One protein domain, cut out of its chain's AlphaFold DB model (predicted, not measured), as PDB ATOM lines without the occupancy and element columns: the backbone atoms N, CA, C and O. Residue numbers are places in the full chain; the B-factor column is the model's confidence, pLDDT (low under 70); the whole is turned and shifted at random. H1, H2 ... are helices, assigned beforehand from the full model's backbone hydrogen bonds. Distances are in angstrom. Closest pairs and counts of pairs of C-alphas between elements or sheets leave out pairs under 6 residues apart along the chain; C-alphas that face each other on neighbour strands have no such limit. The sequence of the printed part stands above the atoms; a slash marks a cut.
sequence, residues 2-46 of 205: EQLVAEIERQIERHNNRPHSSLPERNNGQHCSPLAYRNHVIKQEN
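AT A GLANCE: This is residues 2 to 46 of the 205 residues of the protein "Mu-transpos_C domain-containing protein" of Candidatus Erwinia dacicola (UniProt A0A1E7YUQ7). Two helices meet end to start in a wide, open corner, and the long loop of residues 18 to 33 bulges out at that corner. Residues 2 to 12 of the longer helix H1 stick out as one free arm, and residues 41 to 46, of which 41 to 45 belong to H2, stick out as another. The printed part has 45 residues, with two named helices in the order H1, H2 and no named strand; the class is all helix. The whole is loose, with a radius of gyration of the C-alphas of 13.0 A, and spans 39 by 25 by 14 A, only just flat.

IN THESE COORDINATES: Find C-alpha 2 at (186.114, 234.946, 222.640); from there H1, residues 2 to 17, runs 22.5 A to C-alpha 17 at (205.616, 242.752, 230.813). Pick the chain up again at Pro 34, where H2, residues 34 to 45, begins; it runs 16.4 A to C-alpha 45 at (219.441, 252.896, 217.603).

HOW THE PARTS SIT: Look at residues 15 to 17 of H1 and 34 to 36 of H2, for with these residues alone the two helices touch. Their closest C-alphas, those of Asn 16 and Pro 34, are 5.2 A apart. The helices run the same way at a steep tilt of 52 degrees, and their centres are 21.5 A apart. In H1 and H2 every O i to N i+4 pair is within hydrogen-bond range.

THE WHOLE: Compare Glu 2 with Asn 27, whose C-alphas are the two farthest apart, at 40.4 A. The link from H1 to H2, 16 residues, is long. The printed part has no cut; its mean pLDDT is 92.3, and no printed residue is under 70.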
ATOM      1  N   GLU A   2     185.725 233.659 222.023       85.06
ATOM      2  CA  GLU A   2     186.114 234.946 222.640       85.06
ATOM      3  C   GLU A   2     186.926 234.802 223.939       85.06
ATOM      4  O   GLU A   2     187.976 235.414 224.076       85.06
ATOM      5  N   GLN A   3     186.515 233.915 224.854       91.19
ATOM      6  CA  GLN A   3     187.251 233.662 226.105       91.19
ATOM      7  C   GLN A   3     188.677 233.130 225.881       91.19
ATOM      8  O   GLN A   3     189.570 233.420 226.671       91.19
ATOM      9  N   LEU A   4     188.899 232.357 224.812       94.38
ATOM     10  CA  LEU A   4     190.222 231.831 224.475       94.38
ATOM     11  C   LEU A   4     191.119 232.939 223.914       94.38
ATOM     12  O   LEU A   4     192.272 233.033 224.311       94.38
ATOM     13  N   VAL A   5     190.584 233.775 223.018       93.81
ATOM     14  CA  VAL A   5     191.318 234.917 222.451       93.81
ATOM     15  C   VAL A   5     191.725 235.883 223.560       93.81
ATOM     16  O   VAL A   5     192.902 236.208 223.670       93.81
ATOM     17  N   ALA A   6     190.794 236.228 224.454       95.19
ATOM     18  CA  ALA A   6     191.076 237.090 225.599       95.19
ATOM     19  C   ALA A   6     192.152 236.500 226.531       95.19
ATOM     20  O   ALA A   6     193.017 237.217 227.033       95.19
ATOM     21  N   GLU A   7     192.141 235.183 226.758       97.25
ATOM     22  CA  GLU A   7     193.178 234.526 227.556       97.25
ATOM     23  C   GLU A   7     194.543 234.543 226.856       97.25
ATOM     24  O   GLU A   7     195.559 234.779 227.509       97.25
ATOM     25  N   ILE A   8     194.585 234.337 225.537       97.06
ATOM     26  CA  ILE A   8     195.819 234.437 224.747       97.06
ATOM     27  C   ILE A   8     196.382 235.858 224.824       97.06
ATOM     28  O   ILE A   8     197.563 236.020 225.131       97.06
ATOM     29  N   GLU A   9     195.549 236.878 224.618       96.31
ATOM     30  CA  GLU A   9     195.937 238.287 224.747       96.31
ATOM     31  C   GLU A   9     196.507 238.577 226.137       96.31
ATOM     32  O   GLU A   9     197.597 239.141 226.257       96.31
ATOM     33  N   ARG A  10     195.850 238.079 227.190       97.12
ATOM     34  CA  ARG A  10     196.332 238.200 228.569       97.12
ATOM     35  C   ARG A  10     197.693 237.536 228.771       97.12
ATOM     36  O   ARG A  10     198.550 238.085 229.465       97.12
ATOM     37  N   GLN A  11     197.920 236.353 228.200       97.12
ATOM     38  CA  GLN A  11     199.217 235.676 228.304       97.12
ATOM     39  C   GLN A  11     200.311 236.408 227.525       97.12
ATOM     40  O   GLN A  11     201.434 236.505 228.024       97.12
ATOM     41  N   ILE A  12     199.994 236.960 226.350       97.06
ATOM     42  CA  ILE A  12     200.914 237.795 225.568       97.06
ATOM     43  C   ILE A  12     201.288 239.042 226.369       97.06
ATOM     44  O   ILE A  12     202.471 239.334 226.542       97.06
ATOM     45  N   GLU A  13     200.306 239.743 226.929       96.81
ATOM     46  CA  GLU A  13     200.538 240.933 227.743       96.81
ATOM     47  C   GLU A  13     201.384 240.609 228.981       96.81
ATOM     48  O   GLU A  13     202.371 241.290 229.276       96.81
ATOM     49  N   ARG A  14     201.067 239.511 229.673       96.44
ATOM     50  CA  ARG A  14     201.856 239.033 230.812       96.44
ATOM     51  C   ARG A  14     203.290 238.694 230.410       96.44
ATOM     52  O   ARG A  14     204.226 239.042 231.133       96.44
ATOM     53  N   HIS A  15     203.479 238.010 229.284       95.25
ATOM     54  CA  HIS A  15     204.798 237.659 228.765       95.25
ATOM     55  C   HIS A  15     205.608 238.914 228.417       95.25
ATOM     56  O   HIS A  15     206.773 239.015 228.800       95.25
ATOM     57  N   ASN A  16     204.989 239.887 227.753       96.25
ATOM     58  CA  ASN A  16     205.640 241.122 227.322       96.25
ATOM     59  C   ASN A  16     206.042 242.032 228.492       96.25
ATOM     60  O   ASN A  16     206.990 242.811 228.360       96.25
ATOM     61  N   ASN A  17     205.370 241.912 229.640       95.31
ATOM     62  CA  ASN A  17     205.616 242.752 230.813       95.31
ATOM     63  C   ASN A  17     206.469 242.099 231.913       95.31
ATOM     64  O   ASN A  17     207.055 242.818 232.721       95.31
ATOM     65  N   ARG A  18     206.598 240.767 231.954       93.56
ATOM     66  CA  ARG A  18     207.452 240.086 232.948       93.56
ATOM     67  C   ARG A  18     208.941 240.102 232.545       93.56
ATOM     68  O   ARG A  18     209.232 240.087 231.350       93.56
ATOM     69  N   PRO A  19     209.886 240.082 233.500       94.19
ATOM     70  CA  PRO A  19     211.310 239.915 233.203       94.19
ATOM     71  C   PRO A  19     211.621 238.490 232.715       94.19
ATOM     72  O   PRO A  19     211.018 237.529 233.199       94.19
ATOM     73  N   HIS A  20     212.569 238.340 231.780       92.81
ATOM     74  CA  HIS A  20     213.037 237.023 231.306       92.81
ATOM     75  C   HIS A  20     214.552 236.926 231.369       92.81
ATOM     76  O   HIS A  20     215.246 237.816 230.891       92.81
ATOM     77  N   SER A  21     215.059 235.806 231.877       92.00
ATOM     78  CA  SER A  21     216.496 235.559 232.053       92.00
ATOM     79  C   SER A  21     217.308 235.508 230.757       92.00
ATOM     80  O   SER A  21     218.526 235.621 230.796       92.00
ATOM     81  N   SER A  22     216.656 235.336 229.605       90.81
ATOM     82  CA  SER A  22     217.299 235.376 228.287       90.81
ATOM     83  C   SER A  22     217.627 236.791 227.802       90.81
ATOM     84  O   SER A  22     218.333 236.934 226.807       90.81
ATOM     85  N   LEU A  23     217.100 237.829 228.460       93.88
ATOM     86  CA  LEU A  23     217.325 239.227 228.094       93.88
ATOM     87  C   LEU A  23     218.389 239.876 228.989       93.88
ATOM     88  O   LEU A  23     218.567 239.448 230.132       93.88
ATOM     89  N   PRO A  24     219.062 240.941 228.515       92.00
ATOM     90  CA  PRO A  24     220.082 241.629 229.296       92.00
ATOM     91  C   PRO A  24     219.576 242.121 230.654       92.00
ATOM     92  O   PRO A  24     218.426 242.561 230.807       92.00
ATOM     93  N   GLU A  25     220.465 242.054 231.640       90.88
ATOM     94  CA  GLU A  25     220.249 242.638 232.955       90.88
ATOM     95  C   GLU A  25     220.317 244.159 232.884       90.88
ATOM     96  O   GLU A  25     221.127 244.754 232.172       90.88
ATOM     97  N   ARG A  26     219.440 244.803 233.643       83.88
ATOM     98  CA  ARG A  26     219.506 246.236 233.892       83.88
ATOM     99  C   ARG A  26     220.547 246.518 234.970       83.88
ATOM    100  O   ARG A  26     220.911 245.648 235.754       83.88
ATOM    101  N   ASN A  27     220.900 247.792 235.113       80.69
ATOM    102  CA  ASN A  27     221.834 248.287 236.134       80.69
ATOM    103  C   ASN A  27     221.444 247.929 237.586       80.69
ATOM    104  O   ASN A  27     222.265 248.039 238.486       80.69
ATOM    105  N   ASN A  28     220.192 247.529 237.826       81.50
ATOM    106  CA  ASN A  28     219.677 247.098 239.126       81.50
ATOM    107  C   ASN A  28     219.729 245.567 239.343       81.50
ATOM    108  O   ASN A  28     219.126 245.082 240.298       81.50
ATOM    109  N   GLY A  29     220.395 244.812 238.460       83.81
ATOM    110  CA  GLY A  29     220.552 243.353 238.549       83.81
ATOM    111  C   GLY A  29     219.299 242.545 238.190       83.81
ATOM    112  O   GLY A  29     219.259 241.340 238.410       83.81
ATOM    113  N   GLN A  30     218.246 243.185 237.668       87.44
ATOM    114  CA  GLN A  30     217.052 242.494 237.171       87.44
ATOM    115  C   GLN A  30     217.064 242.423 235.645       87.44
ATOM    116  O   GLN A  30     217.353 243.414 234.971       87.44
ATOM    117  N   HIS A  31     216.672 241.278 235.089       92.00
ATOM    118  CA  HIS A  31     216.505 241.127 233.645       92.00
ATOM    119  C   HIS A  31     215.405 242.033 233.078       92.00
ATOM    120  O   HIS A  31     214.405 242.336 233.736       92.00
ATOM    121  N   CYS A  32     215.563 242.443 231.821       91.94
ATOM    122  CA  CYS A  32     214.532 243.196 231.114       91.94
ATOM    123  C   CYS A  32     213.296 242.338 230.786       91.94
ATOM    124  O   CYS A  32     213.378 241.123 230.610       91.94
ATOM    125  N   SER A  33     212.138 242.993 230.654       95.25
ATOM    126  CA  SER A  33     210.987 242.430 229.942       95.25
ATOM    127  C   SER A  33     211.127 242.664 228.430       95.25
ATOM    128  O   SER A  33     211.826 243.607 228.040       95.25
ATOM    129  N   PRO A  34     210.463 241.879 227.562       96.06
ATOM    130  CA  PRO A  34     210.605 242.006 226.114       96.06
ATOM    131  C   PRO A  34     210.148 243.378 225.619       96.06
ATOM    132  O   PRO A  34     210.832 243.997 224.808       96.06
ATOM    133  N   LEU A  35     209.054 243.907 226.179       95.06
ATOM    134  CA  LEU A  35     208.570 245.245 225.848       95.06
ATOM    135  C   LEU A  35     209.585 246.328 226.233       95.06
ATOM    136  O   LEU A  35     209.853 247.243 225.456       95.06
ATOM    137  N   ALA A  36     210.178 246.221 227.423       93.44
ATOM    138  CA  ALA A  36     211.154 247.200 227.879       93.44
ATOM    139  C   ALA A  36     212.463 247.131 227.088       93.44
ATOM    140  O   ALA A  36     213.039 248.173 226.788       93.44
ATOM    141  N   TYR A  37     212.913 245.924 226.739       93.62
ATOM    142  CA  TYR A  37     214.101 245.732 225.917       93.62
ATOM    143  C   TYR A  37     213.887 246.261 224.496       93.62
ATOM    144  O   TYR A  37     214.696 247.050 224.024       93.62
ATOM    145  N   ARG A  38     212.745 245.955 223.862       92.94
ATOM    146  CA  ARG A  38     212.356 246.535 222.566       92.94
ATOM    147  C   ARG A  38     212.411 248.065 222.598       92.94
ATOM    148  O   ARG A  38     213.023 248.680 221.735       92.94
ATOM    149  N   ASN A  39     211.809 248.678 223.617       92.31
ATOM    150  CA  ASN A  39     211.806 250.135 223.765       92.31
ATOM    151  C   ASN A  39     213.205 250.710 224.037       92.31
ATOM    152  O   ASN A  39     213.460 251.860 223.697       92.31
ATOM    153  N   HIS A  40     214.093 249.947 224.678       91.00
ATOM    154  CA  HIS A  40     215.485 250.340 224.883       91.00
ATOM    155  C   HIS A  40     216.268 250.328 223.566       91.00
ATOM    156  O   HIS A  40     216.919 251.322 223.265       91.00
ATOM    157  N   VAL A  41     216.137 249.263 222.770       91.62
ATOM    158  CA  VAL A  41     216.801 249.123 221.464       91.62
ATOM    159  C   VAL A  41     216.367 250.231 220.504       91.62
ATOM    160  O   VAL A  41     217.220 250.959 220.016       91.62
ATOM    161  N   ILE A  42     215.056 250.469 220.357       92.25
ATOM    162  CA  ILE A  42     214.525 251.554 219.506       92.25
ATOM    163  C   ILE A  42     215.127 252.917 219.893       92.25
ATOM    164  O   ILE A  42     215.492 253.715 219.035       92.25
ATOM    165  N   LYS A  43     215.263 253.187 221.199       90.75
ATOM    166  CA  LYS A  43     215.874 254.430 221.698       90.75
ATOM    167  C   LYS A  43     217.380 254.490 221.460       90.75
ATOM    168  O   LYS A  43     217.901 255.573 221.227       90.75
ATOM    169  N   GLN A  44     218.076 253.364 221.588       91.06
ATOM    170  CA  GLN A  44     219.524 253.287 221.420       91.06
ATOM    171  C   GLN A  44     219.925 253.464 219.955       91.06
ATOM    172  O   GLN A  44     220.868 254.195 219.666       91.06
ATOM    173  N   GLU A  45     219.206 252.813 219.047       89.69
ATOM    174  CA  GLU A  45     219.441 252.896 217.603       89.69
ATOM    175  C   GLU A  45     218.852 254.179 216.998       89.69
ATOM    176  O   GLU A  45     219.152 254.525 215.859       89.69
ATOM    177  N   ASN A  46     218.069 254.926 217.792       86.44
ATOM    178  CA  ASN A  46     217.345 256.129 217.384       86.44
ATOM    179  C   ASN A  46     216.513 255.887 216.112       86.44
ATOM    180  O   ASN A  46     216.414 256.753 215.243       86.44
TER     181      ASN A  46